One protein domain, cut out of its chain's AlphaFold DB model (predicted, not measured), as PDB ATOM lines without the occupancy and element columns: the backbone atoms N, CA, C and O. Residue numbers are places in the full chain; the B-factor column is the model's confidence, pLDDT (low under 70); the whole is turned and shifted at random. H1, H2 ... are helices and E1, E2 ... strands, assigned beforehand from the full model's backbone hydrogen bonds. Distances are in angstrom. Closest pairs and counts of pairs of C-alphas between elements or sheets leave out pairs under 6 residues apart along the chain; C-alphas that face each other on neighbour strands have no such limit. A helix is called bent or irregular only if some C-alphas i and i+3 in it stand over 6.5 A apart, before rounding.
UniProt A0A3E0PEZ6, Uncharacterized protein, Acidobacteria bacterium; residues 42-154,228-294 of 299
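AT A GLANCE: This is residues 42 to 154 and 228 to 294 of the 299 residues of an uncharacterized protein of Acidobacteria bacterium (UniProt A0A3E0PEZ6). A small antiparallel strand pair, E3 and E4, sits in the middle between two separate strand hairpins, E1 with E2 to one side and E5 with E6 to the opposite side. The helices gather toward the two ends of the long axis: H1, H2, H3 and H4 toward one end, H5 and H7 toward the other. The printed part has 180 residues with seven named helices and six named strands, in the order H1 H2 H3 H4 E1 E2 H5 H6 E3 H7 E4 E5 E6, and its class is mixed, helices and strands. It is compact, with a radius of gyration of the C-alphas of 15.6 A and spans of 49 by 34 by 24 A.

IN THESE COORDINATES: H1, residues 42 to 53, begins with C-alpha 42 at (158.961, 229.018, 276.221) and is 15.8 A long. H2 is residues 57 to 60, and H3 is residues 67 to 81, 21.3 A long. H3 is irregular: C-alphas 75 and 78 are 8.1 A apart. H4 is residues 96 to 104, E1 residues 108 to 113 and E2 residues 116 to 121. H5, residues 122 to 137, is 22.9 A long and ends with C-alpha 137 at (188.916, 251.670, 265.021). After the cut come H6, residues 228 to 231, E3, residues 234 to 236, H7, residues 243 to 251, and E4, residues 264 to 267. E5 is residues 280 to 285; E6, residues 288 to 293, is 16.3 A long and ends with C-alpha 293 at (163.686, 230.136, 269.226).

HOW THE PARTS SIT: H1 touches H2, the closest C-alphas being those of Glu 46 and Leu 57, 4.7 A apart. With residues 44 to 49 alone H1 touches H3, about perpendicular at 74 degrees; the C-alphas of Ala 45 and Phe 80 come closest, 5.2 A. H3 and E6 come closest at the C-alphas of Ala 78 and Pro 293, 5.8 A. H6 only just touches H3, with 3 pairs of C-alphas within 8 A, the closest those of Tyr 76 and Gln 228, 6.5 A. E1 and E2 form a hairpin, antiparallel, with N 111 and O 118 2.9 A apart. H5 touches H7 with residues 128 to 135 alone, at a steep tilt of 41 degrees, opposite ways; the closest C-alphas are those of Ala 131 and Ile 248, 5.9 A. H6 only just touches H4 too, with 3 pairs of C-alphas within 8 A, the closest those of Val 99 and Ile 230, 7.1 A. E3 and E4 are antiparallel, with N 235 and O 265 2.8 A apart, and residues 254 to 255 pair antiparallel with residues 266 to 267 of E4. E5 and E6 form a hairpin, antiparallel, with N 283 and O 290 2.8 A apart. Every O i to N i+4 pair is within hydrogen-bond range in H1, H4, H5 and H7, against 7 of 11 in H3; H2 and H6 are too short for such a pair.

THE WHOLE: The C-alphas farthest apart, those of Asp 65 and Lys 137, are 50.0 A apart. Residues 155 to 227 are not printed, and C-alphas 154 and 228 are 10.6 A apart across the cut. The links H3 to H4, H7 to E4 and E4 to E5 are long. The mean pLDDT of the printed part is 96.3, and no printed residue is under 70.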
ATOM      1  N   LEU A  42     160.317 228.631 275.839       94.00
ATOM      2  CA  LEU A  42     158.961 229.018 276.221       94.00
ATOM      3  C   LEU A  42     158.920 229.450 277.684       94.00
ATOM      4  O   LEU A  42     158.388 230.515 277.987       94.00
ATOM      5  N   LYS A  43     159.561 228.692 278.582       94.06
ATOM      6  CA  LYS A  43     159.620 229.027 280.016       94.06
ATOM      7  C   LYS A  43     160.388 230.317 280.285       94.06
ATOM      8  O   LYS A  43     160.018 231.080 281.178       94.06
ATOM      9  N   ILE A  44     161.466 230.571 279.542       95.81
ATOM     10  CA  ILE A  44     162.242 231.809 279.696       95.81
ATOM     11  C   ILE A  44     161.412 233.007 279.233       95.81
ATOM     12  O   ILE A  44     161.309 233.994 279.969       95.81
ATOM     13  N   ALA A  45     160.802 232.913 278.049       96.50
ATOM     14  CA  ALA A  45     159.931 233.951 277.513       96.50
ATOM     15  C   ALA A  45     158.734 234.207 278.443       96.50
ATOM     16  O   ALA A  45     158.480 235.353 278.806       96.50
ATOM     17  N   GLU A  46     158.065 233.153 278.918       96.06
ATOM     18  CA  GLU A  46     156.951 233.242 279.865       96.06
ATOM     19  C   GLU A  46     157.358 233.962 281.150       96.06
ATOM     20  O   GLU A  46     156.728 234.943 281.544       96.06
ATOM     21  N   LYS A  47     158.468 233.553 281.776       96.75
ATOM     22  CA  LYS A  47     158.980 234.208 282.986       96.75
ATOM     23  C   LYS A  47     159.276 235.688 282.746       96.75
ATOM     24  O   LYS A  47     159.065 236.513 283.639       96.75
ATOM     25  N   LYS A  48     159.799 236.039 281.568       96.94
ATOM     26  CA  LYS A  48     160.107 237.425 281.207       96.94
ATOM     27  C   LYS A  48     158.838 238.258 281.043       96.94
ATOM     28  O   LYS A  48     158.762 239.337 281.631       96.94
ATOM     29  N   ILE A  49     157.865 237.750 280.287       96.94
ATOM     30  CA  ILE A  49     156.570 238.395 280.044       96.94
ATOM     31  C   ILE A  49     155.828 238.575 281.370       96.94
ATOM     32  O   ILE A  49     155.448 239.697 281.700       96.94
ATOM     33  N   ALA A  50     155.732 237.525 282.189       97.44
ATOM     34  CA  ALA A  50     155.085 237.578 283.497       97.44
ATOM     35  C   ALA A  50     155.737 238.618 284.410       97.44
ATOM     36  O   ALA A  50     155.052 239.425 285.035       97.44
ATOM     37  N   LYS A  51     157.073 238.666 284.442       97.81
ATOM     38  CA  LYS A  51     157.805 239.635 285.264       97.81
ATOM     39  C   LYS A  51     157.597 241.086 284.818       97.81
ATOM     40  O   LYS A  51     157.578 241.964 285.675       97.81
ATOM     41  N   GLN A  52     157.542 241.360 283.514       97.44
ATOM     42  CA  GLN A  52     157.479 242.737 283.001       97.44
ATOM     43  C   GLN A  52     156.051 243.259 282.834       97.44
ATOM     44  O   GLN A  52     155.826 244.451 283.025       97.44
ATOM     45  N   HIS A  53     155.109 242.378 282.505       96.75
ATOM     46  CA  HIS A  53     153.757 242.749 282.083       96.75
ATOM     47  C   HIS A  53     152.655 242.105 282.924       96.75
ATOM     48  O   HIS A  53     151.492 242.446 282.743       96.75
ATOM     49  N   GLY A  54     152.992 241.177 283.830       96.69
ATOM     50  CA  GLY A  54     152.002 240.464 284.641       96.69
ATOM     51  C   GLY A  54     151.106 239.517 283.838       96.69
ATOM     52  O   GLY A  54     150.023 239.189 284.305       96.69
ATOM     53  N   LYS A  55     151.541 239.105 282.640       95.75
ATOM     54  CA  LYS A  55     150.817 238.205 281.732       95.75
ATOM     55  C   LYS A  55     151.493 236.840 281.639       95.75
ATOM     56  O   LYS A  55     152.720 236.753 281.681       95.75
ATOM     57  N   SER A  56     150.708 235.790 281.449       95.06
ATOM     58  CA  SER A  56     151.206 234.502 280.963       95.06
ATOM     59  C   SER A  56     151.664 234.599 279.501       95.06
ATOM     60  O   SER A  56     151.356 235.563 278.792       95.06
ATOM     61  N   LEU A  57     152.389 233.580 279.024       93.31
ATOM     62  CA  LEU A  57     152.781 233.515 277.614       93.31
ATOM     63  C   LEU A  57     151.558 233.447 276.689       93.31
ATOM     64  O   LEU A  57     151.546 234.147 275.687       93.31
ATOM     65  N   LEU A  58     150.530 232.668 277.043       93.62
ATOM     66  CA  LEU A  58     149.331 232.492 276.213       93.62
ATOM     67  C   LEU A  58     148.467 233.758 276.131       93.62
ATOM     68  O   LEU A  58     147.869 234.017 275.094       93.62
ATOM     69  N   GLU A  59     148.455 234.592 277.175       94.06
ATOM     70  CA  GLU A  59     147.776 235.897 277.134       94.06
ATOM     71  C   GLU A  59     148.505 236.927 276.261       94.06
ATOM     72  O   GLU A  59     147.865 237.820 275.712       94.06
ATOM     73  N   ALA A  60     149.835 236.839 276.163       94.12
ATOM     74  CA  ALA A  60     150.652 237.708 275.308       94.12
ATOM     75  C   ALA A  60     150.779 237.174 273.869       94.12
ATOM     76  O   ALA A  60     151.059 237.916 272.923       94.12
ATOM     77  N   CYS A  61     150.663 235.859 273.709       94.00
ATOM     78  CA  CYS A  61     150.804 235.154 272.454       94.00
ATOM     79  C   CYS A  61     150.140 233.779 272.545       94.00
ATOM     80  O   CYS A  61     150.735 232.839 273.074       94.00
ATOM     81  N   ASP A  62     148.933 233.644 271.998       91.88
ATOM     82  CA  ASP A  62     148.188 232.381 271.993       91.88
ATOM     83  C   ASP A  62     148.802 231.356 271.018       91.88
ATOM     84  O   ASP A  62     148.282 231.045 269.951       91.88
ATOM     85  N   ILE A  63     149.976 230.836 271.371       90.31
ATOM     86  CA  ILE A  63     150.718 229.857 270.570       90.31
ATOM     87  C   ILE A  63     150.088 228.452 270.593       90.31
ATOM     88  O   ILE A  63     150.593 227.560 269.902       90.31
ATOM     89  N   GLY A  64     149.039 228.250 271.400       86.56
ATOM     90  CA  GLY A  64     148.302 226.996 271.515       86.56
ATOM     91  C   GLY A  64     147.304 226.830 270.374       86.56
ATOM     92  O   GLY A  64     147.429 225.883 269.594       86.56
ATOM     93  N   ASP A  65     146.387 227.790 270.244       86.19
ATOM     94  CA  ASP A  65     145.233 227.679 269.346       86.19
ATOM     95  C   ASP A  65     145.310 228.612 268.121       86.19
ATOM     96  O   ASP A  65     144.696 228.332 267.083       86.19
ATOM     97  N   ASP A  66     146.108 229.686 268.175       92.00
ATOM     98  CA  ASP A  66     146.237 230.643 267.072       92.00
ATOM     99  C   ASP A  66     147.449 230.326 266.168       92.00
ATOM    100  O   ASP A  66     148.625 230.457 266.531       92.00
ATOM    101  N   LEU A  67     147.158 229.938 264.918       92.94
ATOM    102  CA  LEU A  67     148.164 229.648 263.890       92.94
ATOM    103  C   LEU A  67     149.108 230.832 263.626       92.94
ATOM    104  O   LEU A  67     150.311 230.626 263.419       92.94
ATOM    105  N   ALA A  68     148.578 232.054 263.574       94.19
ATOM    106  CA  ALA A  68     149.366 233.251 263.338       94.19
ATOM    107  C   ALA A  68     150.270 233.541 264.533       94.19
ATOM    108  O   ALA A  68     151.468 233.727 264.322       94.19
ATOM    109  N   ALA A  69     149.743 233.497 265.757       94.50
ATOM    110  CA  ALA A  69     150.532 233.694 266.972       94.50
ATOM    111  C   ALA A  69     151.659 232.657 267.081       94.50
ATOM    112  O   ALA A  69     152.829 233.027 267.189       94.50
ATOM    113  N   LYS A  70     151.343 231.364 266.924       94.06
ATOM    114  CA  LYS A  70     152.329 230.271 266.921       94.06
ATOM    115  C   LYS A  70     153.431 230.476 265.882       94.06
ATOM    116  O   LYS A  70     154.614 230.294 266.171       94.06
ATOM    117  N   THR A  71     153.052 230.852 264.661       94.25
ATOM    118  CA  THR A  71     154.009 231.066 263.567       94.25
ATOM    119  C   THR A  71     154.874 232.294 263.835       94.25
ATOM    120  O   THR A  71     156.095 232.205 263.771       94.25
ATOM    121  N   VAL A  72     154.266 233.427 264.188       95.12
ATOM    122  CA  VAL A  72     154.974 234.671 264.511       95.12
ATOM    123  C   VAL A  72     155.951 234.467 265.657       95.12
ATOM    124  O   VAL A  72     157.094 234.909 265.566       95.12
ATOM    125  N   PHE A  73     155.530 233.790 266.721       95.44
ATOM    126  CA  PHE A  73     156.376 233.560 267.882       95.44
ATOM    127  C   PHE A  73     157.596 232.708 267.530       95.44
ATOM    128  O   PHE A  73     158.699 232.987 267.988       95.44
ATOM    129  N   ARG A  74     157.444 231.730 266.635       93.94
ATOM    130  CA  ARG A  74     158.580 230.963 266.115       93.94
ATOM    131  C   ARG A  74     159.543 231.807 265.282       93.94
ATOM    132  O   ARG A  74     160.749 231.681 265.457       93.94
ATOM    133  N   GLU A  75     159.036 232.661 264.395       94.06
ATOM    134  CA  GLU A  75     159.890 233.442 263.485       94.06
ATOM    135  C   GLU A  75     160.537 234.667 264.162       94.06
ATOM    136  O   GLU A  75     161.651 235.056 263.818       94.06
ATOM    137  N   TYR A  76     159.846 235.288 265.123       96.38
ATOM    138  CA  TYR A  76     160.207 236.593 265.693       96.38
ATOM    139  C   TYR A  76     160.348 236.583 267.221       96.38
ATOM    140  O   TYR A  76     160.696 237.611 267.810       96.38
ATOM    141  N   GLY A  77     160.124 235.449 267.887       96.62
ATOM    142  CA  GLY A  77     160.015 235.373 269.344       96.62
ATOM    143  C   GLY A  77     161.299 235.665 270.114       96.62
ATOM    144  O   GLY A  77     161.220 236.008 271.287       96.62
ATOM    145  N   ALA A  78     162.480 235.606 269.491       97.75
ATOM    146  CA  ALA A  78     163.757 235.814 270.189       97.75
ATOM    147  C   ALA A  78     163.833 237.146 270.967       97.75
ATOM    148  O   ALA A  78     164.543 237.256 271.961       97.75
ATOM    149  N   VAL A  79     163.052 238.154 270.570       98.00
ATOM    150  CA  VAL A  79     162.930 239.422 271.302       98.00
ATOM    151  C   VAL A  79     162.434 239.251 272.750       98.00
ATOM    152  O   VAL A  79     162.800 240.045 273.614       98.00
ATOM    153  N   PHE A  80     161.648 238.210 273.048       98.12
ATOM    154  CA  PHE A  80     161.073 237.954 274.375       98.12
ATOM    155  C   PHE A  80     162.081 237.449 275.408       98.12
ATOM    156  O   PHE A  80     161.770 237.435 276.596       98.12
ATOM    157  N   VAL A  81     163.292 237.082 274.990       97.88
ATOM    158  CA  VAL A  81     164.363 236.649 275.902       97.88
ATOM    159  C   VAL A  81     165.474 237.694 276.055       97.88
ATOM    160  O   VAL A  81     166.437 237.463 276.778       97.88
ATOM    161  N   ALA A  82     165.331 238.875 275.440       98.38
ATOM    162  CA  ALA A  82     166.331 239.939 275.498       98.38
ATOM    163  C   ALA A  82     166.560 240.472 276.928       98.38
ATOM    164  O   ALA A  82     165.622 240.713 277.696       98.38
ATOM    165  N   GLU A  83     167.816 240.707 277.303       98.00
ATOM    166  CA  GLU A  83     168.219 241.174 278.631       98.00
ATOM    167  C   GLU A  83     168.437 242.691 278.711       98.00
ATOM    168  O   GLU A  83     168.772 243.359 277.736       98.00
ATOM    169  N   GLY A  84     168.220 243.257 279.904       97.50
ATOM    170  CA  GLY A  84     168.428 244.687 280.168       97.50
ATOM    171  C   GLY A  84     167.454 245.645 279.466       97.50
ATOM    172  O   GLY A  84     167.667 246.852 279.515       97.50
ATOM    173  N   VAL A  85     166.399 245.131 278.829       98.50
ATOM    174  CA  VAL A  85     165.429 245.891 278.022       98.50
ATOM    175  C   VAL A  85     163.987 245.524 278.368       98.50
ATOM    176  O   VAL A  85     163.732 244.519 279.045       98.50
ATOM    177  N   THR A  86     163.040 246.333 277.893       98.50
ATOM    178  CA  THR A  86     161.609 246.014 277.952       98.50
ATOM    179  C   THR A  86     161.235 245.175 276.732       98.50
ATOM    180  O   THR A  86     161.414 245.620 275.599       98.50
ATOM    181  N   VAL A  87     160.738 243.958 276.935       98.06
ATOM    182  CA  VAL A  87     160.262 243.096 275.842       98.06
ATOM    183  C   VAL A  87     158.819 243.464 275.468       98.06
ATOM    184  O   VAL A  87     158.133 244.072 276.293       98.06
ATOM    185  N   PRO A  88     158.336 243.135 274.255       97.50
ATOM    186  CA  PRO A  88     156.936 243.356 273.879       97.50
ATOM    187  C   PRO A  88     155.951 242.759 274.889       97.50
ATOM    188  O   PRO A  88     156.253 241.746 275.519       97.50
ATOM    189  N   SER A  89     154.781 243.383 275.046       95.00
ATOM    190  CA  SER A  89     153.688 242.814 275.848       95.00
ATOM    191  C   SER A  89     152.844 241.813 275.063       95.00
ATOM    192  O   SER A  89     152.249 240.938 275.677       95.00
ATOM    193  N   GLU A  90     152.828 241.933 273.731       96.38
ATOM    194  CA  GLU A  90     152.145 241.032 272.801       96.38
ATOM    195  C   GLU A  90     153.132 240.528 271.742       96.38
ATOM    196  O   GLU A  90     154.060 241.249 271.358       96.38
ATOM    197  N   CYS A  91     152.916 239.326 271.202       95.31
ATOM    198  CA  CYS A  91     153.647 238.882 270.009       95.31
ATOM    199  C   CYS A  91     153.078 239.456 268.707       95.31
ATOM    200  O   CYS A  91     153.811 239.579 267.725       95.31
ATOM    201  N   ILE A  92     151.797 239.834 268.704       96.81
ATOM    202  CA  ILE A  92     151.129 240.534 267.607       96.81
ATOM    203  C   ILE A  92     150.287 241.651 268.223       96.81
ATOM    204  O   ILE A  92     149.229 241.392 268.784       96.81
ATOM    205  N   PHE A  93     150.738 242.898 268.106       96.69
ATOM    206  CA  PHE A  93     149.911 244.050 268.471       96.69
ATOM    207  C   PHE A  93     148.739 244.185 267.492       96.69
ATOM    208  O   PHE A  93     148.938 244.127 266.277       96.69
ATOM    209  N   ALA A  94     147.526 244.405 267.993       93.88
ATOM    210  CA  ALA A  94     146.315 244.441 267.178       93.88
ATOM    211  C   ALA A  94     146.119 245.775 266.439       93.88
ATOM    212  O   ALA A  94     145.387 245.833 265.446       93.88
ATOM    213  N   SER A  95     146.743 246.858 266.914       95.00
ATOM    214  CA  SER A  95     146.480 248.207 266.408       95.00
ATOM    215  C   SER A  95     147.642 249.190 266.590       95.00
ATOM    216  O   SER A  95     148.613 248.940 267.305       95.00
ATOM    217  N   GLU A  96     147.517 250.359 265.950       96.31
ATOM    218  CA  GLU A  96     148.413 251.501 266.176       96.31
ATOM    219  C   GLU A  96     148.341 252.001 267.626       96.31
ATOM    220  O   GLU A  96     149.365 252.391 268.176       96.31
ATOM    221  N   GLU A  97     147.166 251.946 268.262       96.81
ATOM    222  CA  GLU A  97     146.983 252.378 269.651       96.81
ATOM    223  C   GLU A  97     147.784 251.504 270.621       96.81
ATOM    224  O   GLU A  97     148.486 252.023 271.488       96.81
ATOM    225  N   GLU A  98     147.753 250.183 270.445       96.69
ATOM    226  CA  GLU A  98     148.528 249.269 271.288       96.69
ATOM    227  C   GLU A  98     150.036 249.444 271.083       96.69
ATOM    228  O   GLU A  98     150.788 249.518 272.059       96.69
ATOM    229  N   VAL A  99     150.480 249.589 269.828       97.56
ATOM    230  CA  VAL A  99     151.888 249.883 269.520       97.56
ATOM    231  C   VAL A  99     152.317 251.216 270.131       97.56
ATOM    232  O   VAL A  99     153.418 251.304 270.676       97.56
ATOM    233  N   ALA A 100     151.472 252.246 270.076       97.06
ATOM    234  CA  ALA A 100     151.750 253.545 270.676       97.06
ATOM    235  C   ALA A 100     151.827 253.448 272.205       97.06
ATOM    236  O   ALA A 100     152.796 253.923 272.796       97.06
ATOM    237  N   LYS A 101     150.866 252.772 272.847       97.50
ATOM    238  CA  LYS A 101     150.855 252.536 274.299       97.50
ATOM    239  C   LYS A 101     152.128 251.832 274.757       97.50
ATOM    240  O   LYS A 101     152.765 252.272 275.714       97.50
ATOM    241  N   PHE A 102     152.525 250.776 274.052       97.56
ATOM    242  CA  PHE A 102     153.766 250.071 274.334       97.56
ATOM    243  C   PHE A 102     154.988 250.972 274.105       97.56
ATOM    244  O   PHE A 102     155.808 251.119 275.007       97.56
ATOM    245  N   SER A 103     155.078 251.651 272.959       96.06
ATOM    246  CA  SER A 103     156.211 252.526 272.617       96.06
ATOM    247  C   SER A 103     156.408 253.668 273.620       96.06
ATOM    248  O   SER A 103     157.543 253.977 273.976       96.06
ATOM    249  N   CYS A 104     155.322 254.257 274.130       96.38
ATOM    250  CA  CYS A 104     155.360 255.309 275.150       96.38
ATOM    251  C   CYS A 104     155.896 254.826 276.507       96.38
ATOM    252  O   CYS A 104     156.364 255.640 277.300       96.38
ATOM    253  N   SER A 105     155.849 253.519 276.784       96.06
ATOM    254  CA  SER A 105     156.414 252.941 278.009       96.06
ATOM    255  C   SER A 105     157.935 252.734 277.941       96.06
ATOM    256  O   SER A 105     158.579 252.480 278.961       96.06
ATOM    257  N   LEU A 106     158.527 252.829 276.745       98.12
ATOM    258  CA  LEU A 106     159.928 252.494 276.518       98.12
ATOM    259  C   LEU A 106     160.861 253.651 276.873       98.12
ATOM    260  O   LEU A 106     160.660 254.802 276.484       98.12
ATOM    261  N   LYS A 107     161.983 253.316 277.514       98.38
ATOM    262  CA  LYS A 107     163.142 254.213 277.587       98.38
ATOM    263  C   LYS A 107     163.901 254.130 276.269       98.38
ATOM    264  O   LYS A 107     164.517 253.106 275.965       98.38
ATOM    265  N   THR A 108     163.828 255.196 275.484       98.69
ATOM    266  CA  THR A 108     164.368 255.237 274.125       98.69
ATOM    267  C   THR A 108     165.428 256.313 273.968       98.69
ATOM    268  O   THR A 108     165.520 257.265 274.745       98.69
ATOM    269  N   ARG A 109     166.247 256.146 272.932       98.62
ATOM    270  CA  ARG A 109     167.247 257.117 272.507       98.62
ATOM    271  C   ARG A 109     167.207 257.233 270.988       98.62
ATOM    272  O   ARG A 109     167.152 256.225 270.283       98.62
ATOM    273  N   THR A 110     167.233 258.469 270.502       98.62
ATOM    274  CA  THR A 110     167.235 258.791 269.071       98.62
ATOM    275  C   THR A 110     168.579 259.381 268.690       98.62
ATOM    276  O   THR A 110     169.048 260.306 269.343       98.62
ATOM    277  N   GLU A 111     169.192 258.854 267.634       98.50
ATOM    278  CA  GLU A 111     170.529 259.249 267.191       98.50
ATOM    279  C   GLU A 111     170.608 259.331 265.669       98.50
ATOM    280  O   GLU A 111     169.890 258.630 264.948       98.50
ATOM    281  N   ARG A 112     171.534 260.157 265.167       98.00
ATOM    282  CA  ARG A 112     171.870 260.199 263.741       98.00
ATOM    283  C   ARG A 112     173.019 259.234 263.452       98.00
ATOM    284  O   ARG A 112     174.179 259.506 263.749       98.00
ATOM    285  N   VAL A 113     172.704 258.111 262.816       97.25
ATOM    286  CA  VAL A 113     173.631 257.009 262.541       97.25
ATOM    287  C   VAL A 113     173.736 256.796 261.035       97.25
ATOM    288  O   VAL A 113     172.743 256.538 260.364       97.25
ATOM    289  N   GLY A 114     174.944 256.919 260.474       92.00
ATOM    290  CA  GLY A 114     175.155 256.732 259.030       92.00
ATOM    291  C   GLY A 114     174.330 257.688 258.158       92.00
ATOM    292  O   GLY A 114     173.896 257.310 257.078       92.00
ATOM    293  N   GLY A 115     174.066 258.903 258.651       93.62
ATOM    294  CA  GLY A 115     173.247 259.901 257.958       93.62
ATOM    295  C   GLY A 115     171.737 259.773 258.176       93.62
ATOM    296  O   GLY A 115     171.010 260.664 257.748       93.62
ATOM    297  N   VAL A 116     171.275 258.736 258.881       96.56
ATOM    298  CA  VAL A 116     169.856 258.450 259.126       96.56
ATOM    299  C   VAL A 116     169.528 258.634 260.604       96.56
ATOM    300  O   VAL A 116     170.267 258.167 261.467       96.56
ATOM    301  N   THR A 117     168.414 259.296 260.909       98.12
ATOM    302  CA  THR A 117     167.891 259.371 262.279       98.12
ATOM    303  C   THR A 117     167.139 258.087 262.608       98.12
ATOM    304  O   THR A 117     166.173 257.748 261.924       98.12
ATOM    305  N   ILE A 118     167.583 257.381 263.644       98.56
ATOM    306  CA  ILE A 118     166.968 256.141 264.120       98.56
ATOM    307  C   ILE A 118     166.701 256.206 265.622       98.56
ATOM    308  O   ILE A 118     167.442 256.847 266.366       98.56
ATOM    309  N   THR A 119     165.667 255.492 266.057       98.69
ATOM    310  CA  THR A 119     165.287 255.354 267.466       98.69
ATOM    311  C   THR A 119     165.367 253.886 267.865       98.69
ATOM    312  O   THR A 119     164.886 253.017 267.134       98.69
ATOM    313  N   LEU A 120     165.990 253.624 269.012       98.88
ATOM    314  CA  LEU A 120     166.091 252.308 269.646       98.88
ATOM    315  C   LEU A 120     165.799 252.452 271.147       98.88
ATOM    316  O   LEU A 120     165.845 253.566 271.681       98.88
ATOM    317  N   GLN A 121     165.562 251.345 271.856       98.81
ATOM    318  CA  GLN A 121     165.662 251.383 273.320       98.81
ATOM    319  C   GLN A 121     167.074 251.813 273.730       98.81
ATOM    320  O   GLN A 121     168.049 251.448 273.069       98.81
ATOM    321  N   THR A 122     167.203 252.575 274.818       98.81
ATOM    322  CA  THR A 122     168.491 253.167 275.223       98.81
ATOM    323  C   THR A 122     169.629 252.138 275.324       98.81
ATOM    324  O   THR A 122     170.666 252.380 274.708       98.81
ATOM    325  N   PRO A 123     169.458 250.958 275.962       98.81
ATOM    326  CA  PRO A 123     170.523 249.953 276.028       98.81
ATOM    327  C   PRO A 123     170.966 249.441 274.652       98.81
ATOM    328  O   PRO A 123     172.164 249.285 274.405       98.81
ATOM    329  N   ALA A 124     170.012 249.237 273.738       98.88
ATOM    330  CA  ALA A 124     170.294 248.827 272.368       98.88
ATOM    331  C   ALA A 124     171.042 249.940 271.611       98.88
ATOM    332  O   ALA A 124     172.066 249.675 270.981       98.88
ATOM    333  N   MET A 125     170.599 251.199 271.723       98.88
ATOM    334  CA  MET A 125     171.298 252.335 271.111       98.88
ATOM    335  C   MET A 125     172.739 252.451 271.617       98.88
ATOM    336  O   MET A 125     173.665 252.580 270.820       98.88
ATOM    337  N   ASP A 126     172.951 252.356 272.929       98.88
ATOM    338  CA  ASP A 126     174.286 252.460 273.516       98.88
ATOM    339  C   ASP A 126     175.200 251.324 273.037       98.88
ATOM    340  O   ASP A 126     176.368 251.557 272.717       98.88
ATOM    341  N   ALA A 127     174.670 250.102 272.926       98.88
ATOM    342  CA  ALA A 127     175.390 248.974 272.347       98.88
ATOM    343  C   ALA A 127     175.747 249.199 270.872       98.88
ATOM    344  O   ALA A 127     176.884 248.950 270.472       98.88
ATOM    345  N   LEU A 128     174.820 249.732 270.068       98.88
ATOM    346  CA  LEU A 128     175.089 250.084 268.673       98.88
ATOM    347  C   LEU A 128     176.196 251.142 268.560       98.88
ATOM    348  O   LEU A 128     177.079 251.021 267.712       98.88
ATOM    349  N   LEU A 129     176.180 252.176 269.403       98.81
ATOM    350  CA  LEU A 129     177.207 253.220 269.392       98.81
ATOM    351  C   LEU A 129     178.590 252.664 269.766       98.81
ATOM    352  O   LEU A 129     179.573 253.008 269.104       98.81
ATOM    353  N   ARG A 130     178.675 251.759 270.752       98.81
ATOM    354  CA  ARG A 130     179.929 251.066 271.097       98.81
ATOM    355  C   ARG A 130     180.429 250.168 269.964       98.81
ATOM    356  O   ARG A 130     181.597 250.269 269.595       98.81
ATOM    357  N   ALA A 131     179.544 249.371 269.363       98.75
ATOM    358  CA  ALA A 131     179.868 248.542 268.201       98.75
ATOM    359  C   ALA A 131     180.401 249.387 267.032       98.75
ATOM    360  O   ALA A 131     181.387 249.033 266.388       98.75
ATOM    361  N   ARG A 132     179.786 250.547 266.777       98.69
ATOM    362  CA  ARG A 132     180.233 251.488 265.740       98.69
ATOM    363  C   ARG A 132     181.610 252.066 266.022       98.69
ATOM    364  O   ARG A 132     182.411 252.170 265.097       98.69
ATOM    365  N   GLU A 133     181.880 252.446 267.263       98.62
ATOM    366  CA  GLU A 133     183.189 252.971 267.642       98.62
ATOM    367  C   GLU A 133     184.284 251.906 267.497       98.62
ATOM    368  O   GLU A 133     185.362 252.186 266.973       98.62
ATOM    369  N   GLU A 134     184.000 250.659 267.874       98.69
ATOM    370  CA  GLU A 134     184.920 249.544 267.646       98.69
ATOM    371  C   GLU A 134     185.150 249.277 266.152       98.69
ATOM    372  O   GLU A 134     186.296 249.143 265.713       98.69
ATOM    373  N   ALA A 135     184.080 249.246 265.354       98.62
ATOM    374  CA  ALA A 135     184.168 249.082 263.908       98.62
ATOM    375  C   ALA A 135     185.039 250.179 263.280       98.62
ATOM    376  O   ALA A 135     185.946 249.873 262.506       98.62
ATOM    377  N   ARG A 136     184.845 251.439 263.688       98.38
ATOM    378  CA  ARG A 136     185.625 252.585 263.205       98.38
ATOM    379  C   ARG A 136     187.121 252.420 263.477       98.38
ATOM    380  O   ARG A 136     187.923 252.665 262.579       98.38
ATOM    381  N   LYS A 137     187.507 251.955 264.673       98.44
ATOM    382  CA  LYS A 137     188.916 251.670 265.021       98.44
ATOM    383  C   LYS A 137     189.548 250.600 264.125       98.44
ATOM    384  O   LYS A 137     190.760 250.593 263.952       98.44
ATOM    385  N   LYS A 138     188.731 249.720 263.544       98.25
ATOM    386  CA  LYS A 138     189.141 248.652 262.619       98.25
ATOM    387  C   LYS A 138     188.987 249.043 261.139       98.25
ATOM    388  O   LYS A 138     189.093 248.178 260.274       98.25
ATOM    389  N   GLY A 139     188.710 250.315 260.834       98.12
ATOM    390  CA  GLY A 139     188.473 250.786 259.463       98.12
ATOM    391  C   GLY A 139     187.159 250.279 258.851       98.12
ATOM    392  O   GLY A 139     187.019 250.243 257.631       98.12
ATOM    393  N   LEU A 140     186.205 249.862 259.685       98.50
ATOM    394  CA  LEU A 140     184.888 249.363 259.291       98.50
ATOM    395  C   LEU A 140     183.800 250.395 259.597       98.50
ATOM    396  O   LEU A 140     183.985 251.328 260.380       98.50
ATOM    397  N   SER A 141     182.625 250.193 259.007       97.81
ATOM    398  CA  SER A 141     181.430 250.977 259.300       97.81
ATOM    399  C   SER A 141     180.249 250.071 259.627       97.81
ATOM    400  O   SER A 141     180.132 248.956 259.120       97.81
ATOM    401  N   ILE A 142     179.375 250.570 260.497       98.56
ATOM    402  CA  ILE A 142     178.066 249.987 260.781       98.56
ATOM    403  C   ILE A 142     177.061 251.128 260.645       98.56
ATOM    404  O   ILE A 142     177.146 252.138 261.358       98.56
ATOM    405  N   SER A 143     176.147 250.998 259.687       97.88
ATOM    406  CA  SER A 143     175.095 251.970 259.408       97.88
ATOM    407  C   SER A 143     173.747 251.285 259.181       97.88
ATOM    408  O   SER A 143     173.717 250.161 258.668       97.88
ATOM    409  N   PRO A 144     172.630 251.966 259.492       98.00
ATOM    410  CA  PRO A 144     171.302 251.467 259.168       98.00
ATOM    411  C   PRO A 144     171.153 251.221 257.660       98.00
ATOM    412  O   PRO A 144     171.808 251.877 256.843       98.00
ATOM    413  N   ARG A 145     170.321 250.256 257.274       96.56
ATOM    414  CA  ARG A 145     170.013 249.941 255.878       96.56
ATOM    415  C   ARG A 145     168.800 250.725 255.397       96.56
ATOM    416  O   ARG A 145     167.673 250.440 255.777       96.56
ATOM    417  N   GLY A 146     169.017 251.658 254.475       91.75
ATOM    418  CA  GLY A 146     167.936 252.452 253.895       91.75
ATOM    419  C   GLY A 146     167.599 253.671 254.750       91.75
ATOM    420  O   GLY A 146     168.457 254.519 254.961       91.75
ATOM    421  N   SER A 147     166.341 253.794 255.177       92.31
ATOM    422  CA  SER A 147     165.818 254.973 255.885       92.31
ATOM    423  C   SER A 147     165.657 254.730 257.390       92.31
ATOM    424  O   SER A 147     166.095 253.712 257.920       92.31
ATOM    425  N   SER A 148     164.988 255.650 258.094       90.69
ATOM    426  CA  SER A 148     164.688 255.534 259.530       90.69
ATOM    427  C   SER A 148     163.953 254.239 259.903       90.69
ATOM    428  O   SER A 148     164.108 253.740 261.012       90.69
ATOM    429  N   THR A 149     163.226 253.639 258.953       94.94
ATOM    430  CA  THR A 149     162.530 252.349 259.128       94.94
ATOM    431  C   THR A 149     163.459 251.140 259.284       94.94
ATOM    432  O   THR A 149     162.978 250.036 259.528       94.94
ATOM    433  N   ALA A 150     164.775 251.332 259.168       96.50
ATOM    434  CA  ALA A 150     165.778 250.338 259.532       96.50
ATOM    435  C   ALA A 150     165.801 250.036 261.040       96.50
ATOM    436  O   ALA A 150     166.331 249.009 261.431       96.50
ATOM    437  N   ALA A 151     165.261 250.918 261.887       97.81
ATOM    438  CA  ALA A 151     165.159 250.725 263.335       97.81
ATOM    439  C   ALA A 151     163.681 250.726 263.752       97.81
ATOM    440  O   ALA A 151     162.933 249.902 263.239       97.81
ATOM    441  N   ALA A 152     163.238 251.626 264.637       97.81
ATOM    442  CA  ALA A 152     161.843 251.710 265.070       97.81
ATOM    443  C   ALA A 152     160.832 251.728 263.903       97.81
ATOM    444  O   ALA A 152     160.974 252.472 262.926       97.81
ATOM    445  N   ARG A 153     159.771 250.927 264.034       97.75
ATOM    446  CA  ARG A 153     158.601 250.928 263.143       97.75
ATOM    447  C   ARG A 153     157.329 251.013 263.974       97.75
ATOM    448  O   ARG A 153     157.251 250.405 265.033       97.75
ATOM    449  N   ASN A 154     156.327 251.711 263.455       97.12
ATOM    450  CA  ASN A 154     154.976 251.698 264.005       97.12
ATOM    451  C   ASN A 154     154.071 250.692 263.273       97.12
ATOM    452  O   ASN A 154     154.477 250.102 262.261       97.12
ATOM    453  N   GLN A 228     159.730 242.724 264.996       98.25
ATOM    454  CA  GLN A 228     160.671 243.060 266.079       98.25
ATOM    455  C   GLN A 228     161.107 244.542 266.070       98.25
ATOM    456  O   GLN A 228     161.458 245.091 267.101       98.25
ATOM    457  N   HIS A 229     161.025 245.247 264.938       98.56
ATOM    458  CA  HIS A 229     161.253 246.701 264.894       98.56
ATOM    459  C   HIS A 229     160.270 247.537 265.730       98.56
ATOM    460  O   HIS A 229     160.597 248.668 266.081       98.56
ATOM    461  N   ILE A 230     159.088 247.007 266.068       98.50
ATOM    462  CA  ILE A 230     158.152 247.664 266.993       98.50
ATOM    463  C   ILE A 230     158.746 247.719 268.406       98.50
ATOM    464  O   ILE A 230     158.564 248.704 269.113       98.50
ATOM    465  N   SER A 231     159.529 246.707 268.800       98.31
ATOM    466  CA  SER A 231     160.175 246.674 270.116       98.31
ATOM    467  C   SER A 231     161.317 247.673 270.266       98.31
ATOM    468  O   SER A 231     161.817 247.867 271.373       98.31
ATOM    469  N   MET A 232     161.746 248.301 269.164       98.69
ATOM    470  CA  MET A 232     162.937 249.148 269.116       98.69
ATOM    471  C   MET A 232     164.209 248.402 269.565       98.69
ATOM    472  O   MET A 232     165.160 249.014 270.058       98.69
ATOM    473  N   LEU A 233     164.212 247.076 269.384       98.81
ATOM    474  CA  LEU A 233     165.351 246.177 269.595       98.81
ATOM    475  C   LEU A 233     165.855 245.567 268.284       98.81
ATOM    476  O   LEU A 233     166.790 244.780 268.317       98.81
ATOM    477  N   ALA A 234     165.259 245.908 267.140       98.69
ATOM    478  CA  ALA A 234     165.730 245.464 265.835       98.69
ATOM    479  C   ALA A 234     166.412 246.587 265.049       98.69
ATOM    480  O   ALA A 234     166.010 247.753 265.126       98.69
ATOM    481  N   LEU A 235     167.423 246.208 264.271       98.75
ATOM    482  CA  LEU A 235     168.174 247.075 263.380       98.75
ATOM    483  C   LEU A 235     168.516 246.338 262.084       98.75
ATOM    484  O   LEU A 235     169.215 245.327 262.105       98.75
ATOM    485  N   ASP A 236     168.128 246.916 260.953       98.56
ATOM    486  CA  ASP A 236     168.618 246.504 259.644       98.56
ATOM    487  C   ASP A 236     169.962 247.178 259.363       98.56
ATOM    488  O   ASP A 236     170.058 248.408 259.332       98.56
ATOM    489  N   VAL A 237     171.011 246.393 259.122       98.50
ATOM    490  CA  VAL A 237     172.386 246.879 258.936       98.50
ATOM    491  C   VAL A 237     172.791 246.824 257.466       98.50
ATOM    492  O   VAL A 237     172.559 245.837 256.776       98.50
ATOM    493  N   SER A 238     173.434 247.878 256.959       98.19
ATOM    494  CA  SER A 238     173.899 247.947 255.565       98.19
ATOM    495  C   SER A 238     175.067 246.998 255.280       98.19
ATOM    496  O   SER A 238     175.087 246.342 254.241       98.19
ATOM    497  N   GLN A 239     176.022 246.895 256.208       98.06
ATOM    498  CA  GLN A 239     177.250 246.100 256.074       98.06
ATOM    499  C   GLN A 239     177.087 244.643 256.552       98.06
ATOM    500  O   GLN A 239     178.070 243.979 256.869       98.06
ATOM    501  N   PHE A 240     175.857 244.122 256.588       96.88
ATOM    502  CA  PHE A 240     175.534 242.783 257.101       96.88
ATOM    503  C   PHE A 240     176.330 241.637 256.443       96.88
ATOM    504  O   PHE A 240     176.522 240.580 257.050       96.88
ATOM    505  N   GLY A 241     176.802 241.834 255.207       96.00
ATOM    506  CA  GLY A 241     177.618 240.870 254.466       96.00
ATOM    507  C   GLY A 241     179.037 240.681 255.020       96.00
ATOM    508  O   GLY A 241     179.604 239.601 254.851       96.00
ATOM    509  N   ASP A 242     179.589 241.656 255.747       97.56
ATOM    510  CA  ASP A 242     180.942 241.573 256.311       97.56
ATOM    511  C   ASP A 242     180.947 240.767 257.622       97.56
ATOM    512  O   ASP A 242     180.323 241.147 258.617       97.56
ATOM    513  N   ALA A 243     181.672 239.645 257.642       96.62
ATOM    514  CA  ALA A 243     181.779 238.779 258.817       96.62
ATOM    515  C   ALA A 243     182.367 239.493 260.043       96.62
ATOM    516  O   ALA A 243     181.971 239.200 261.171       96.62
ATOM    517  N   ARG A 244     183.263 240.463 259.838       98.25
ATOM    518  CA  ARG A 244     183.868 241.252 260.920       98.25
ATOM    519  C   ARG A 244     182.839 242.184 261.549       98.25
ATOM    520  O   ARG A 244     182.816 242.310 262.768       98.25
ATOM    521  N   VAL A 245     181.959 242.782 260.739       98.38
ATOM    522  CA  VAL A 245     180.833 243.593 261.233       98.38
ATOM    523  C   VAL A 245     179.868 242.731 262.039       98.38
ATOM    524  O   VAL A 245     179.497 243.121 263.142       98.38
ATOM    525  N   ARG A 246     179.509 241.543 261.534       97.62
ATOM    526  CA  ARG A 246     178.640 240.610 262.269       97.62
ATOM    527  C   ARG A 246     179.233 240.212 263.614       97.62
ATOM    528  O   ARG A 246     178.517 240.236 264.607       97.62
ATOM    529  N   LYS A 247     180.532 239.908 263.650       97.56
ATOM    530  CA  LYS A 247     181.220 239.573 264.897       97.56
ATOM    531  C   LYS A 247     181.167 240.731 265.899       97.56
ATOM    532  O   LYS A 247     180.806 240.511 267.044       97.56
ATOM    533  N   ILE A 248     181.476 241.955 265.463       98.56
ATOM    534  CA  ILE A 248     181.411 243.136 266.339       98.56
ATOM    535  C   ILE A 248     179.984 243.323 266.866       98.56
ATOM    536  O   ILE A 248     179.791 243.525 268.055       98.56
ATOM    537  N   LEU A 249     178.965 243.214 266.013       98.62
ATOM    538  CA  LEU A 249     177.571 243.288 266.453       98.62
ATOM    539  C   LEU A 249     177.253 242.232 267.526       98.62
ATOM    540  O   LEU A 249     176.735 242.595 268.583       98.62
ATOM    541  N   ALA A 250     177.639 240.973 267.307       98.19
ATOM    542  CA  ALA A 250     177.421 239.883 268.256       98.19
ATOM    543  C   ALA A 250     178.155 240.095 269.593       98.19
ATOM    544  O   ALA A 250     177.571 239.863 270.655       98.19
ATOM    545  N   ASP A 251     179.393 240.604 269.558       98.19
ATOM    546  CA  ASP A 251     180.177 240.957 270.754       98.19
ATOM    547  C   ASP A 251     179.468 242.045 271.597       98.19
ATOM    548  O   ASP A 251     179.615 242.087 272.817       98.19
ATOM    549  N   HIS A 252     178.648 242.896 270.962       98.62
ATOM    550  CA  HIS A 252     177.821 243.926 271.612       98.62
ATOM    551  C   HIS A 252     176.340 243.525 271.754       98.62
ATOM    552  O   HIS A 252     175.491 244.381 271.999       98.62
ATOM    553  N   GLY A 253     176.013 242.238 271.623       98.56
ATOM    554  CA  GLY A 253     174.683 241.693 271.909       98.56
ATOM    555  C   GLY A 253     173.647 241.811 270.790       98.56
ATOM    556  O   GLY A 253     172.457 241.632 271.053       98.56
ATOM    557  N   TRP A 254     174.074 242.108 269.562       98.75
ATOM    558  CA  TRP A 254     173.233 242.157 268.366       98.75
ATOM    559  C   TRP A 254     173.380 240.883 267.533       98.75
ATOM    560  O   TRP A 254     174.446 240.612 266.986       98.75
ATOM    561  N   HIS A 255     172.286 240.142 267.364       98.50
ATOM    562  CA  HIS A 255     172.298 238.807 266.761       98.50
ATOM    563  C   HIS A 255     171.282 238.685 265.634       98.50
ATOM    564  O   HIS A 255     170.242 239.335 265.655       98.50
ATOM    565  N   ARG A 256     171.539 237.825 264.649       97.62
ATOM    566  CA  ARG A 256     170.540 237.519 263.615       97.62
ATOM    567  C   ARG A 256     169.582 236.464 264.146       97.62
ATOM    568  O   ARG A 256     169.988 235.317 264.308       97.62
ATOM    569  N   THR A 257     168.336 236.849 264.410       97.25
ATOM    570  CA  THR A 257     167.343 235.945 265.028       97.25
ATOM    571  C   THR A 257     166.164 235.584 264.135       97.25
ATOM    572  O   THR A 257     165.431 234.650 264.436       97.25
ATOM    573  N   VAL A 258     166.008 236.285 263.012       95.19
ATOM    574  CA  VAL A 258     164.962 236.022 262.024       95.19
ATOM    575  C   VAL A 258     165.590 235.238 260.885       95.19
ATOM    576  O   VAL A 258     166.485 235.740 260.196       95.19
ATOM    577  N   LEU A 259     165.154 233.990 260.694       90.19
ATOM    578  CA  LEU A 259     165.670 233.156 259.614       90.19
ATOM    579  C   LEU A 259     165.505 233.888 258.293       90.19
ATOM    580  O   LEU A 259     164.438 234.415 257.996       90.19
ATOM    581  N   SER A 260     166.566 233.873 257.488       83.00
ATOM    582  CA  SER A 260     166.640 234.436 256.138       83.00
ATOM    583  C   SER A 260     166.645 235.952 255.959       83.00
ATOM    584  O   SER A 260     166.971 236.408 254.857       83.00
ATOM    585  N   ASP A 261     166.381 236.727 257.008       91.12
ATOM    586  CA  ASP A 261     166.487 238.181 256.949       91.12
ATOM    587  C   ASP A 261     167.925 238.616 257.267       91.12
ATOM    588  O   ASP A 261     168.297 238.941 258.390       91.12
ATOM    589  N   LEU A 262     168.792 238.521 256.257       94.62
ATOM    590  CA  LEU A 262     170.230 238.763 256.404       94.62
ATOM    591  C   LEU A 262     170.622 240.136 256.978       94.62
ATOM    592  O   LEU A 262     171.583 240.159 257.754       94.62
ATOM    593  N   PRO A 263     169.992 241.263 256.588       97.06
ATOM    594  CA  PRO A 263     170.318 242.555 257.175       97.06
ATOM    595  C   PRO A 263     169.790 242.739 258.599       97.06
ATOM    596  O   PRO A 263     170.272 243.657 259.257       97.06
ATOM    597  N   HIS A 264     168.849 241.916 259.065       98.19
ATOM    598  CA  HIS A 264     168.140 242.115 260.326       98.19
ATOM    599  C   HIS A 264     168.930 241.594 261.532       98.19
ATOM    600  O   HIS A 264     169.265 240.411 261.625       98.19
ATOM    601  N   PHE A 265     169.178 242.477 262.498       98.69
ATOM    602  CA  PHE A 265     169.777 242.150 263.792       98.69
ATOM    603  C   PHE A 265     168.825 242.510 264.925       98.69
ATOM    604  O   PHE A 265     168.192 243.560 264.913       98.69
ATOM    605  N   THR A 266     168.801 241.671 265.952       98.81
ATOM    606  CA  THR A 266     168.020 241.834 267.175       98.81
ATOM    607  C   THR A 266     168.976 241.997 268.342       98.81
ATOM    608  O   THR A 266     169.866 241.171 268.549       98.81
ATOM    609  N   TYR A 267     168.801 243.056 269.120       98.88
ATOM    610  CA  TYR A 267     169.519 243.255 270.363       98.88
ATOM    611  C   TYR A 267     168.939 242.345 271.445       98.88
ATOM    612  O   TYR A 267     167.786 242.503 271.847       98.88
ATOM    613  N   LEU A 268     169.754 241.407 271.926       98.81
ATOM    614  CA  LEU A 268     169.415 240.505 273.029       98.81
ATOM    615  C   LEU A 268     170.160 240.852 274.322       98.81
ATOM    616  O   LEU A 268     169.859 240.289 275.367       98.81
ATOM    617  N   GLY A 269     171.118 241.783 274.267       98.31
ATOM    618  CA  GLY A 269     171.829 242.285 275.446       98.31
ATOM    619  C   GLY A 269     172.844 241.326 276.066       98.31
ATOM    620  O   GLY A 269     173.441 241.667 277.083       98.31
ATOM    621  N   VAL A 270     173.082 240.169 275.445       98.06
ATOM    622  CA  VAL A 270     174.043 239.157 275.901       98.06
ATOM    623  C   VAL A 270     175.011 238.772 274.777       98.06
ATOM    624  O   VAL A 270     174.629 238.847 273.606       98.06
ATOM    625  N   PRO A 271     176.247 238.342 275.088       95.88
ATOM    626  CA  PRO A 271     177.166 237.823 274.076       95.88
ATOM    627  C   PRO A 271     176.665 236.497 273.485       95.88
ATOM    628  O   PRO A 271     175.871 235.789 274.105       95.88
ATOM    629  N   GLU A 272     177.182 236.120 272.310       95.25
ATOM    630  CA  GLU A 272     176.774 234.899 271.589       95.25
ATOM    631  C   GLU A 272     176.851 233.630 272.459       95.25
ATOM    632  O   GLU A 272     175.949 232.796 272.438       95.25
ATOM    633  N   SER A 273     177.878 233.517 273.308       94.94
ATOM    634  CA  SER A 273     178.074 232.383 274.224       94.94
ATOM    635  C   SER A 273     176.927 232.158 275.216       94.94
ATOM    636  O   SER A 273     176.876 231.111 275.850       94.94
ATOM    637  N   LYS A 274     176.046 233.147 275.402       95.94
ATOM    638  CA  LYS A 274     174.899 233.104 276.318       95.94
ATOM    639  C   LYS A 274     173.566 232.839 275.625       95.94
ATOM    640  O   LYS A 274     172.572 232.631 276.306       95.94
ATOM    641  N   LEU A 275     173.526 232.799 274.296       96.88
ATOM    642  CA  LEU A 275     172.285 232.556 273.557       96.88
ATOM    643  C   LEU A 275     171.675 231.164 273.810       96.88
ATOM    644  O   LEU A 275     170.456 231.102 273.969       96.88
ATOM    645  N   PRO A 276     172.460 230.075 273.962       96.19
ATOM    646  CA  PRO A 276     171.906 228.787 274.389       96.19
ATOM    647  C   PRO A 276     171.245 228.842 275.774       96.19
ATOM    648  O   PRO A 276     170.203 228.221 275.982       96.19
ATOM    649  N   ASP A 277     171.796 229.637 276.702       95.31
ATOM    650  CA  ASP A 277     171.215 229.834 278.038       95.31
ATOM    651  C   ASP A 277     169.841 230.532 277.949       95.31
ATOM    652  O   ASP A 277     169.016 230.371 278.847       95.31
ATOM    653  N   LEU A 278     169.576 231.266 276.862       96.00
ATOM    654  CA  LEU A 278     168.291 231.903 276.561       96.00
ATOM    655  C   LEU A 278     167.312 230.992 275.793       96.00
ATOM    656  O   LEU A 278     166.245 231.454 275.387       96.00
ATOM    657  N   GLY A 279     167.653 229.718 275.579       95.12
ATOM    658  CA  GLY A 279     166.832 228.779 274.808       95.12
ATOM    659  C   GLY A 279     166.853 229.035 273.299       95.12
ATOM    660  O   GLY A 279     165.934 228.634 272.587       95.12
ATOM    661  N   LEU A 280     167.874 229.733 272.796       96.25
ATOM    662  CA  LEU A 280     168.061 229.927 271.362       96.25
ATOM    663  C   LEU A 280     168.977 228.849 270.788       96.25
ATOM    664  O   LEU A 280     170.013 228.513 271.367       96.25
ATOM    665  N   GLU A 281     168.629 228.366 269.604       94.75
ATOM    666  CA  GLU A 281     169.418 227.394 268.858       94.75
ATOM    667  C   GLU A 281     170.120 228.031 267.662       94.75
ATOM    668  O   GLU A 281     169.584 228.894 266.956       94.75
ATOM    669  N   LYS A 282     171.353 227.580 267.425       95.19
ATOM    670  CA  LYS A 282     172.134 227.984 266.262       95.19
ATOM    671  C   LYS A 282     171.635 227.226 265.033       95.19
ATOM    672  O   LYS A 282     171.749 226.005 264.968       95.19
ATOM    673  N   LYS A 283     171.166 227.952 264.017       94.50
ATOM    674  CA  LYS A 283     170.807 227.404 262.701       94.50
ATOM    675  C   LYS A 283     171.679 227.970 261.599       94.50
ATOM    676  O   LYS A 283     171.915 229.173 261.525       94.50
ATOM    677  N   ILE A 284     172.088 227.092 260.686       92.50
ATOM    678  CA  ILE A 284     172.737 227.477 259.435       92.50
ATOM    679  C   ILE A 284     171.709 227.406 258.308       92.50
ATOM    680  O   ILE A 284     171.145 226.351 258.035       92.50
ATOM    681  N   SER A 285     171.476 228.526 257.629       88.00
ATOM    682  CA  SER A 285     170.587 228.606 256.469       88.00
ATOM    683  C   SER A 285     171.258 229.409 255.364       88.00
ATOM    684  O   SER A 285     171.724 230.524 255.592       88.00
ATOM    685  N   GLY A 286     171.386 228.824 254.168       84.69
ATOM    686  CA  GLY A 286     172.092 229.457 253.047       84.69
ATOM    687  C   GLY A 286     173.554 229.817 253.360       84.69
ATOM    688  O   GLY A 286     174.038 230.852 252.908       84.69
ATOM    689  N   GLY A 287     174.233 229.014 254.191       86.75
ATOM    690  CA  GLY A 287     175.605 229.278 254.650       86.75
ATOM    691  C   GLY A 287     175.728 230.433 255.653       86.75
ATOM    692  O   GLY A 287     176.828 230.920 255.898       86.75
ATOM    693  N   GLN A 288     174.612 230.905 256.211       89.00
ATOM    694  CA  GLN A 288     174.566 231.998 257.178       89.00
ATOM    695  C   GLN A 288     174.049 231.495 258.522       89.00
ATOM    696  O   GLN A 288     173.103 230.715 258.575       89.00
ATOM    697  N   GLU A 289     174.682 231.958 259.595       92.94
ATOM    698  CA  GLU A 289     174.316 231.618 260.968       92.94
ATOM    699  C   GLU A 289     173.216 232.530 261.531       92.94
ATOM    700  O   GLU A 289     173.298 233.757 261.389       92.94
ATOM    701  N   PHE A 290     172.238 231.917 262.199       96.25
ATOM    702  CA  PHE A 290     171.123 232.541 262.908       96.25
ATOM    703  C   PHE A 290     170.928 231.896 264.285       96.25
ATOM    704  O   PHE A 290     171.262 230.728 264.470       96.25
ATOM    705  N   TRP A 291     170.326 232.641 265.209       96.94
ATOM    706  CA  TRP A 291     169.971 232.200 266.556       96.94
ATOM    707  C   TRP A 291     168.469 232.320 266.764       96.94
ATOM    708  O   TRP A 291     167.952 233.423 266.938       96.94
ATOM    709  N   VAL A 292     167.762 231.198 266.694       95.38
ATOM    710  CA  VAL A 292     166.296 231.183 266.618       95.38
ATOM    711  C   VAL A 292     165.687 230.552 267.866       95.38
ATOM    712  O   VAL A 292     166.370 229.779 268.535       95.38
ATOM    713  N   PRO A 293     164.417 230.849 268.186       94.31
ATOM    714  CA  PRO A 293     163.686 230.136 269.226       94.31
ATOM    715  C   PRO A 293     163.702 228.613 269.022       94.31
ATOM    716  O   PRO A 293     163.183 228.127 268.014       94.31
ATOM    717  N   GLU A 294     164.236 227.861 269.990       87.12
ATOM    718  CA  GLU A 294     164.059 226.404 270.059       87.12
ATOM    719  C   GLU A 294     162.656 226.127 270.611       87.12
ATOM    720  O   GLU A 294     162.437 225.973 271.813       87.12
TER     721      GLU A 294